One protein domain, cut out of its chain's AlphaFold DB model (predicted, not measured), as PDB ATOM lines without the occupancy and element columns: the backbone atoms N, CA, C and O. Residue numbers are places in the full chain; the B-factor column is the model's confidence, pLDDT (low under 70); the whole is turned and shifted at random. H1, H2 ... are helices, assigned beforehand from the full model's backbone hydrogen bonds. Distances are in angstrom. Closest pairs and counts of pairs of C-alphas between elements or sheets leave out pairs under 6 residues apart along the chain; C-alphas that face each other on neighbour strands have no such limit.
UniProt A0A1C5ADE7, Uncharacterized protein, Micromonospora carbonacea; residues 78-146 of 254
ATOM      1  N   PRO A  78      32.374 -10.149   8.523       66.06
ATOM      2  CA  PRO A  78      33.350  -9.986   9.611       66.06
ATOM      3  C   PRO A  78      34.031  -8.609   9.708       66.06
ATOM      4  O   PRO A  78      34.078  -8.019  10.782       66.06
ATOM      5  N   SER A  79      34.420  -8.025   8.574       76.12
ATOM      6  CA  SER A  79      34.859  -6.631   8.418       76.12
ATOM      7  C   SER A  79      34.050  -5.538   9.148       76.12
ATOM      8  O   SER A  79      34.654  -4.621   9.698       76.12
ATOM      9  N   ARG A  80      32.708  -5.566   9.164       81.00
ATOM     10  CA  ARG A  80      31.901  -4.475   9.748       81.00
ATOM     11  C   ARG A  80      31.744  -4.640  11.257       81.00
ATOM     12  O   ARG A  80      31.743  -3.639  11.973       81.00
ATOM     13  N   GLN A  81      31.687  -5.877  11.749       82.12
ATOM     14  CA  GLN A  81      31.760  -6.160  13.183       82.12
ATOM     15  C   GLN A  81      33.148  -5.831  13.752       82.12
ATOM     16  O   GLN A  81      33.243  -5.208  14.807       82.12
ATOM     17  N   GLU A  82      34.219  -6.171  13.036       87.44
ATOM     18  CA  GLU A  82      35.586  -5.804  13.417       87.44
ATOM     19  C   GLU A  82      35.793  -4.287  13.414       87.44
ATOM     20  O   GLU A  82      36.352  -3.753  14.367       87.44
ATOM     21  N   ALA A  83      35.277  -3.569  12.408       89.00
ATOM     22  CA  ALA A  83      35.339  -2.107  12.375       89.00
ATOM     23  C   ALA A  83      34.617  -1.463  13.571       89.00
ATOM     24  O   ALA A  83      35.120  -0.503  14.158       89.00
ATOM     25  N   LEU A  84      33.461  -2.011  13.967       88.31
ATOM     26  CA  LEU A  84      32.748  -1.578  15.168       88.31
ATOM     27  C   LEU A  84      33.584  -1.826  16.431       88.31
ATOM     28  O   LEU A  84      33.680  -0.955  17.293       88.31
ATOM     29  N   TYR A  85      34.216  -2.992  16.537       92.31
ATOM     30  CA  TYR A  85      35.063  -3.319  17.679       92.31
ATOM     31  C   TYR A  85      36.334  -2.468  17.747       92.31
ATOM     32  O   TYR A  85      36.699  -2.030  18.838       92.31
ATOM     33  N   GLU A  86      36.966  -2.153  16.616       91.19
ATOM     34  CA  GLU A  86      38.077  -1.196  16.566       91.19
ATOM     35  C   GLU A  86      37.622   0.206  17.003       91.19
ATOM     36  O   GLU A  86      38.304   0.863  17.791       91.19
ATOM     37  N   GLN A  87      36.430   0.649  16.589       92.50
ATOM     38  CA  GLN A  87      35.864   1.920  17.049       92.50
ATOM     39  C   GLN A  87      35.668   1.944  18.572       92.50
ATOM     40  O   GLN A  87      35.997   2.942  19.222       92.50
ATOM     41  N   TRP A  88      35.147   0.857  19.144       93.19
ATOM     42  CA  TRP A  88      34.950   0.722  20.587       93.19
ATOM     43  C   TRP A  88      36.267   0.728  21.337       93.19
ATOM     44  O   TRP A  88      36.403   1.449  22.325       93.19
ATOM     45  N   LEU A  89      37.245  -0.024  20.832       92.69
ATOM     46  CA  LEU A  89      38.578  -0.093  21.403       92.69
ATOM     47  C   LEU A  89      39.258   1.284  21.420       92.69
ATOM     48  O   LEU A  89      39.908   1.634  22.404       92.69
ATOM     49  N   ALA A  90      39.067   2.072  20.360       92.62
ATOM     50  CA  ALA A  90      39.643   3.405  20.218       92.62
ATOM     51  C   ALA A  90      38.940   4.494  21.053       92.62
ATOM     52  O   ALA A  90      39.568   5.507  21.348       92.62
ATOM     53  N   ASN A  91      37.665   4.315  21.429       93.06
ATOM     54  CA  ASN A  91      36.866   5.334  22.132       93.06
ATOM     55  C   ASN A  91      36.136   4.739  23.360       93.06
ATOM     56  O   ASN A  91      34.898   4.668  23.379       93.06
ATOM     57  N   PRO A  92      36.872   4.278  24.389       90.38
ATOM     58  CA  PRO A  92      36.288   3.670  25.587       90.38
ATOM     59  C   PRO A  92      35.290   4.580  26.319       90.38
ATOM     60  O   PRO A  92      34.348   4.093  26.933       90.38
ATOM     61  N   GLU A  93      35.451   5.898  26.234       88.56
ATOM     62  CA  GLU A  93      34.574   6.894  26.853       88.56
ATOM     63  C   GLU A  93      33.208   7.038  26.166       88.56
ATOM     64  O   GLU A  93      32.260   7.513  26.787       88.56
ATOM     65  N   LYS A  94      33.085   6.604  24.906       88.56
ATOM     66  CA  LYS A  94      31.831   6.663  24.132       88.56
ATOM     67  C   LYS A  94      31.112   5.323  24.050       88.56
ATOM     68  O   LYS A  94      29.917   5.288  23.771       88.56
ATOM     69  N   HIS A  95      31.835   4.225  24.262       89.56
ATOM     70  CA  HIS A  95      31.350   2.868  24.007       89.56
ATOM     71  C   HIS A  95      31.459   1.952  25.229       89.56
ATOM     72  O   HIS A  95      31.625   0.744  25.099       89.56
ATOM     73  N   TRP A  96      31.355   2.520  26.429       86.12
ATOM     74  CA  TRP A  96      31.365   1.756  27.674       86.12
ATOM     75  C   TRP A  96      30.030   1.049  27.958       86.12
ATOM     76  O   TRP A  96      30.027   0.041  28.661       86.12
ATOM     77  N   HIS A  97      28.908   1.532  27.413       84.81
ATOM     78  CA  HIS A  97      27.600   0.887  27.550       84.81
ATOM     79  C   HIS A  97      27.263   0.078  26.298       84.81
ATOM     80  O   HIS A  97      27.098   0.625  25.207       84.81
ATOM     81  N   ILE A  98      27.156  -1.238  26.459       85.62
ATOM     82  CA  ILE A  98      26.805  -2.165  25.384       85.62
ATOM     83  C   ILE A  98      25.769  -3.104  25.975       85.62
ATOM     84  O   ILE A  98      26.143  -4.061  26.634       85.62
ATOM     85  N   SER A  99      24.477  -2.848  25.775       76.50
ATOM     86  CA  SER A  99      23.391  -3.568  26.465       76.50
ATOM     87  C   SER A  99      23.305  -5.063  26.119       76.50
ATOM     88  O   SER A  99      22.956  -5.885  26.971       76.50
ATOM     89  N   ASN A 100      23.691  -5.455  24.901       83.19
ATOM     90  CA  ASN A 100      23.617  -6.842  24.445       83.19
ATOM     91  C   ASN A 100      24.811  -7.686  24.940       83.19
ATOM     92  O   ASN A 100      25.945  -7.527  24.480       83.19
ATOM     93  N   HIS A 101      24.538  -8.647  25.830       81.81
ATOM     94  CA  HIS A 101      25.544  -9.541  26.420       81.81
ATOM     95  C   HIS A 101      26.355 -10.327  25.378       81.81
ATOM     96  O   HIS A 101      27.574 -10.440  25.498       81.81
ATOM     97  N   ARG A 102      25.710 -10.843  24.321       81.81
ATOM     98  CA  ARG A 102      26.401 -11.613  23.272       81.81
ATOM     99  C   ARG A 102      27.422 -10.747  22.539       81.81
ATOM    100  O   ARG A 102      28.514 -11.223  22.231       81.81
ATOM    101  N   VAL A 103      27.082  -9.485  22.283       86.56
ATOM    102  CA  VAL A 103      27.983  -8.539  21.618       86.56
ATOM    103  C   VAL A 103      29.155  -8.163  22.529       86.56
ATOM    104  O   VAL A 103      30.285  -8.121  22.043       86.56
ATOM    105  N   ARG A 104      28.923  -7.985  23.841       90.75
ATOM    106  CA  ARG A 104      29.989  -7.756  24.840       90.75
ATOM    107  C   ARG A 104      30.993  -8.902  24.896       90.75
ATOM    108  O   ARG A 104      32.195  -8.672  24.790       90.75
ATOM    109  N   GLU A 105      30.509 -10.136  24.999       88.38
ATOM    110  CA  GLU A 105      31.373 -11.323  25.023       88.38
ATOM    111  C   GLU A 105      32.097 -11.544  23.684       88.38
ATOM    112  O   GLU A 105      33.228 -12.033  23.648       88.38
ATOM    113  N   GLY A 106      31.477 -11.156  22.564       88.69
ATOM    114  CA  GLY A 106      32.136 -11.093  21.259       88.69
ATOM    115  C   GLY A 106      33.304 -10.105  21.249       88.69
ATOM    116  O   GLY A 106      34.421 -10.490  20.906       88.69
ATOM    117  N   PHE A 107      33.070  -8.873  21.709       93.12
ATOM    118  CA  PHE A 107      34.090  -7.827  21.793       93.12
ATOM    119  C   PHE A 107      35.242  -8.229  22.714       93.12
ATOM    120  O   PHE A 107      36.400  -8.115  22.328       93.12
ATOM    121  N   LYS A 108      34.941  -8.767  23.901       92.50
ATOM    122  CA  LYS A 108      35.952  -9.222  24.864       92.50
ATOM    123  C   LYS A 108      36.872 -10.287  24.268       92.50
ATOM    124  O   LYS A 108      38.090 -10.186  24.400       92.50
ATOM    125  N   ARG A 109      36.304 -11.288  23.584       93.25
ATOM    126  CA  ARG A 109      37.083 -12.338  22.908       93.25
ATOM    127  C   ARG A 109      37.917 -11.786  21.758       93.25
ATOM    128  O   ARG A 109      39.077 -12.153  21.635       93.25
ATOM    129  N   TRP A 110      37.338 -10.906  20.945       94.69
ATOM    130  CA  TRP A 110      38.027 -10.290  19.812       94.69
ATOM    131  C   TRP A 110      39.162  -9.347  20.250       94.69
ATOM    132  O   TRP A 110      40.236  -9.337  19.652       94.69
ATOM    133  N   ALA A 111      38.957  -8.572  21.317       94.06
ATOM    134  CA  ALA A 111      39.943  -7.618  21.816       94.06
ATOM    135  C   ALA A 111      41.162  -8.318  22.439       94.06
ATOM    136  O   ALA A 111      42.267  -7.767  22.394       94.06
ATOM    137  N   GLY A 112      40.969  -9.520  23.000       94.75
ATOM    138  CA  GLY A 112      42.027 -10.315  23.618       94.75
ATOM    139  C   GLY A 112      42.748  -9.529  24.712       94.75
ATOM    140  O   GLY A 112      42.116  -8.896  25.560       94.75
ATOM    141  N   ASP A 113      44.076  -9.495  24.651       96.12
ATOM    142  CA  ASP A 113      44.916  -8.812  25.645       96.12
ATOM    143  C   ASP A 113      44.684  -7.290  25.699       96.12
ATOM    144  O   ASP A 113      44.906  -6.651  26.730       96.12
ATOM    145  N   ARG A 114      44.165  -6.691  24.614       95.62
ATOM    146  CA  ARG A 114      43.847  -5.251  24.551       95.62
ATOM    147  C   ARG A 114      42.646  -4.885  25.431       95.62
ATOM    148  O   ARG A 114      42.506  -3.724  25.822       95.62
ATOM    149  N   PHE A 115      41.803  -5.861  25.783       94.94
ATOM    150  CA  PHE A 115      40.592  -5.629  26.568       94.94
ATOM    151  C   PHE A 115      40.892  -5.036  27.948       94.94
ATOM    152  O   PHE A 115      40.181  -4.139  28.389       94.94
ATOM    153  N   ALA A 116      41.957  -5.478  28.624       93.56
ATOM    154  CA  ALA A 116      42.288  -4.988  29.964       93.56
ATOM    155  C   ALA A 116      42.589  -3.477  29.976       93.56
ATOM    156  O   ALA A 116      42.108  -2.745  30.846       93.56
ATOM    157  N   ALA A 117      43.344  -2.997  28.981       92.31
ATOM    158  CA  ALA A 117      43.670  -1.579  28.838       92.31
ATOM    159  C   ALA A 117      42.425  -0.745  28.505       92.31
ATOM    160  O   ALA A 117      42.188   0.291  29.133       92.31
ATOM    161  N   TRP A 118      41.605  -1.233  27.570       95.62
ATOM    162  CA  TRP A 118      40.327  -0.618  27.223       95.62
ATOM    163  C   TRP A 118      39.394  -0.521  28.430       95.62
ATOM    164  O   TRP A 118      38.896   0.556  28.746       95.62
ATOM    165  N   HIS A 119      39.232  -1.621  29.165       94.75
ATOM    166  CA  HIS A 119      38.360  -1.702  30.329       94.75
ATOM    167  C   HIS A 119      38.783  -0.698  31.409       94.75
ATOM    168  O   HIS A 119      37.949  -0.006  31.993       94.75
ATOM    169  N   ALA A 120      40.087  -0.579  31.681       94.31
ATOM    170  CA  ALA A 120      40.602   0.401  32.633       94.31
ATOM    171  C   ALA A 120      40.341   1.852  32.183       94.31
ATOM    172  O   ALA A 120      40.062   2.710  33.021       94.31
ATOM    173  N   ALA A 121      40.431   2.136  30.880       93.94
ATOM    174  CA  ALA A 121      40.119   3.451  30.325       93.94
ATOM    175  C   ALA A 121      38.618   3.769  30.398       93.94
ATOM    176  O   ALA A 121      38.257   4.849  30.867       93.94
ATOM    177  N   ALA A 122      37.761   2.815  30.031       94.56
ATOM    178  CA  ALA A 122      36.310   2.945  30.113       94.56
ATOM    179  C   ALA A 122      35.858   3.194  31.558       94.56
ATOM    180  O   ALA A 122      35.129   4.145  31.822       94.56
ATOM    181  N   LEU A 123      36.389   2.430  32.522       94.62
ATOM    182  CA  LEU A 123      36.085   2.623  33.942       94.62
ATOM    183  C   LEU A 123      36.475   4.022  34.444       94.62
ATOM    184  O   LEU A 123      35.745   4.612  35.237       94.62
ATOM    185  N   ARG A 124      37.615   4.570  34.001       94.69
ATOM    186  CA  ARG A 124      37.999   5.949  34.351       94.69
ATOM    187  C   ARG A 124      37.012   6.963  33.781       94.69
ATOM    188  O   ARG A 124      36.569   7.826  34.528       94.69
ATOM    189  N   ALA A 125      36.649   6.828  32.505       93.50
ATOM    190  CA  ALA A 125      35.684   7.716  31.860       93.50
ATOM    191  C   ALA A 125      34.327   7.694  32.578       93.50
ATOM    192  O   ALA A 125      33.786   8.743  32.918       93.50
ATOM    193  N   VAL A 126      33.828   6.501  32.903       93.25
ATOM    194  CA  VAL A 126      32.564   6.317  33.625       93.25
ATOM    195  C   VAL A 126      32.609   6.925  35.030       93.25
ATOM    196  O   VAL A 126      31.649   7.566  35.451       93.25
ATOM    197  N   LYS A 127      33.728   6.789  35.755       93.25
ATOM    198  CA  LYS A 127      33.900   7.436  37.067       93.25
ATOM    199  C   LYS A 127      33.868   8.959  36.973       93.25
ATOM    200  O   LYS A 127      33.290   9.592  37.844       93.25
ATOM    201  N   THR A 128      34.440   9.545  35.921       93.75
ATOM    202  CA  THR A 128      34.321  10.991  35.670       93.75
ATOM    203  C   THR A 128      32.877  11.388  35.356       93.75
ATOM    204  O   THR A 128      32.412  12.420  35.824       93.75
ATOM    205  N   MET A 129      32.137  10.556  34.616       91.94
ATOM    206  CA  MET A 129      30.723  10.808  34.314       91.94
ATOM    207  C   MET A 129      29.810  10.703  35.538       91.94
ATOM    208  O   MET A 129      28.747  11.315  35.523       91.94
ATOM    209  N   GLN A 130      30.210   9.977  36.589       90.00
ATOM    210  CA  GLN A 130      29.391   9.737  37.783       90.00
ATOM    211  C   GLN A 130      28.912  11.027  38.470       90.00
ATOM    212  O   GLN A 130      27.845  11.039  39.079       90.00
ATOM    213  N   GLU A 131      29.673  12.117  38.349       87.75
ATOM    214  CA  GLU A 131      29.292  13.431  38.880       87.75
ATOM    215  C   GLU A 131      28.056  14.011  38.172       87.75
ATOM    216  O   GLU A 131      27.248  14.696  38.793       87.75
ATOM    217  N   THR A 132      27.893  13.713  36.881       91.62
ATOM    218  CA  THR A 132      26.771  14.176  36.047       91.62
ATOM    219  C   THR A 132      25.686  13.123  35.833       91.62
ATOM    220  O   THR A 132      24.530  13.469  35.610       91.62
ATOM    221  N   ASP A 133      26.050  11.845  35.909       90.69
ATOM    222  CA  ASP A 133      25.169  10.692  35.761       90.69
ATOM    223  C   ASP A 133      25.519   9.653  36.838       90.69
ATOM    224  O   ASP A 133      26.355   8.767  36.616       90.69
ATOM    225  N   PRO A 134      24.872   9.729  38.015       87.69
ATOM    226  CA  PRO A 134      25.095   8.784  39.106       87.69
ATOM    227  C   PRO A 134      24.851   7.314  38.720       87.69
ATOM    228  O   PRO A 134      25.350   6.415  39.400       87.69
ATOM    229  N   GLY A 135      24.104   7.053  37.639       87.56
ATOM    230  CA  GLY A 135      23.807   5.715  37.132       87.56
ATOM    231  C   GLY A 135      24.883   5.129  36.211       87.56
ATOM    232  O   GLY A 135      24.886   3.917  35.995       87.56
ATOM    233  N   ALA A 136      25.822   5.930  35.698       89.44
ATOM    234  CA  ALA A 136      26.802   5.471  34.709       89.44
ATOM    235  C   ALA A 136      27.702   4.347  35.247       89.44
ATOM    236  O   ALA A 136      27.847   3.297  34.615       89.44
ATOM    237  N   LEU A 137      28.256   4.526  36.454       90.19
ATOM    238  CA  LEU A 137      29.083   3.501  37.100       90.19
ATOM    239  C   LEU A 137      28.283   2.230  37.384       90.19
ATOM    240  O   LEU A 137      28.767   1.129  37.134       90.19
ATOM    241  N   HIS A 138      27.036   2.392  37.822       86.00
ATOM    242  CA  HIS A 138      26.124   1.290  38.099       86.00
ATOM    243  C   HIS A 138      25.840   0.444  36.847       86.00
ATOM    244  O   HIS A 138      25.912  -0.786  36.893       86.00
ATOM    245  N   MET A 139      25.565   1.092  35.711       85.88
ATOM    246  CA  MET A 139      25.346   0.410  34.432       85.88
ATOM    247  C   MET A 139      26.618  -0.284  33.933       85.88
ATOM    248  O   MET A 139      26.564  -1.452  33.548       85.88
ATOM    249  N   PHE A 140      27.769   0.390  34.000       91.44
ATOM    250  CA  PHE A 140      29.048  -0.179  33.573       91.44
ATOM    251  C   PHE A 140      29.441  -1.413  34.394       91.44
ATOM    252  O   PHE A 140      29.794  -2.451  33.832       91.44
ATOM    253  N   GLU A 141      29.347  -1.328  35.725       88.81
ATOM    254  CA  GLU A 141      29.621  -2.465  36.605       88.81
ATOM    255  C   GLU A 141      28.690  -3.634  36.301       88.81
ATOM    256  O   GLU A 141      29.118  -4.786  36.205       88.81
ATOM    257  N   GLY A 142      27.421  -3.319  36.068       85.06
ATOM    258  CA  GLY A 142      26.455  -4.279  35.598       85.06
ATOM    259  C   GLY A 142      26.878  -4.970  34.297       85.06
ATOM    260  O   GLY A 142      26.771  -6.190  34.199       85.06
ATOM    261  N   ASP A 143      27.299  -4.236  33.281       87.06
ATOM    262  CA  ASP A 143      27.548  -4.816  31.962       87.06
ATOM    263  C   ASP A 143      28.824  -5.666  31.905       87.06
ATOM    264  O   ASP A 143      28.835  -6.698  31.224       87.06
ATOM    265  N   TRP A 144      29.871  -5.276  32.642       88.44
ATOM    266  CA  TRP A 144      31.224  -5.828  32.480       88.44
ATOM    267  C   TRP A 144      31.745  -6.649  33.661       88.44
ATOM    268  O   TRP A 144      32.715  -7.393  33.496       88.44
ATOM    269  N   TYR A 145      31.090  -6.587  34.826       84.56
ATOM    270  CA  TYR A 145      31.459  -7.364  36.010       84.56
ATOM    271  C   TYR A 145      30.337  -8.326  36.417       84.56
ATOM    272  O   TYR A 145      29.580  -8.052  37.350       84.56
ATOM    273  N   PRO A 146      30.243  -9.505  35.778       68.12
ATOM    274  CA  PRO A 146      29.210 -10.493  36.088       68.12
ATOM    275  C   PRO A 146      29.312 -11.098  37.502       68.12
ATOM    276  O   PRO A 146      28.391 -11.788  37.919       68.12
TER     277      PRO A 146
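This is residues 78 to 146 of the 254 residues of an uncharacterized protein of Micromonospora carbonacea (UniProt A0A1C5ADE7). Two pairs of helices make an elongated body: H1 and H2 meet nearly at right angles, and the longest helix, H3, folds back into H4 as a hairpin. The short link of residues 91 to 100, 10 residues from H1 to H2, runs along one side of the body. The 69 printed residues, all helix by class, hold H1 to H4 in order and no named strand. The whole is compact, radius of gyration of the C-alphas 11.8 A, spanning 37 by 21 by 20 A.

Find C-alpha 79 at (34.859, -6.631, 8.418); H1 runs from there to 90, 16.2 A. H2 is residues 101 to 111, H3 114 to 129, 22.9 A, and H4 136 to 144, ending at (31.224, -5.828, 32.480).

Look at Tyr 85 and Phe 107, closest C-alphas of H1 and H2, 6.2 A: they touch, about perpendicular at 79 degrees, H1 with residues 85 to 89 alone. H3, with residues 123 to 129 alone, touches H4, closest C-alphas Val 126 and Leu 137, 5.7 A, at a shallow tilt of 21 degrees, opposite ways. H1 and H4 are apart. In H1 to H4 every O i to N i+4 pair is within hydrogen-bond range.

The C-alphas of Pro 78 and Glu 131 are farthest apart, 37.7 A. The printed part has no cut and no long link; residues 78 and 146 have pLDDT under 70.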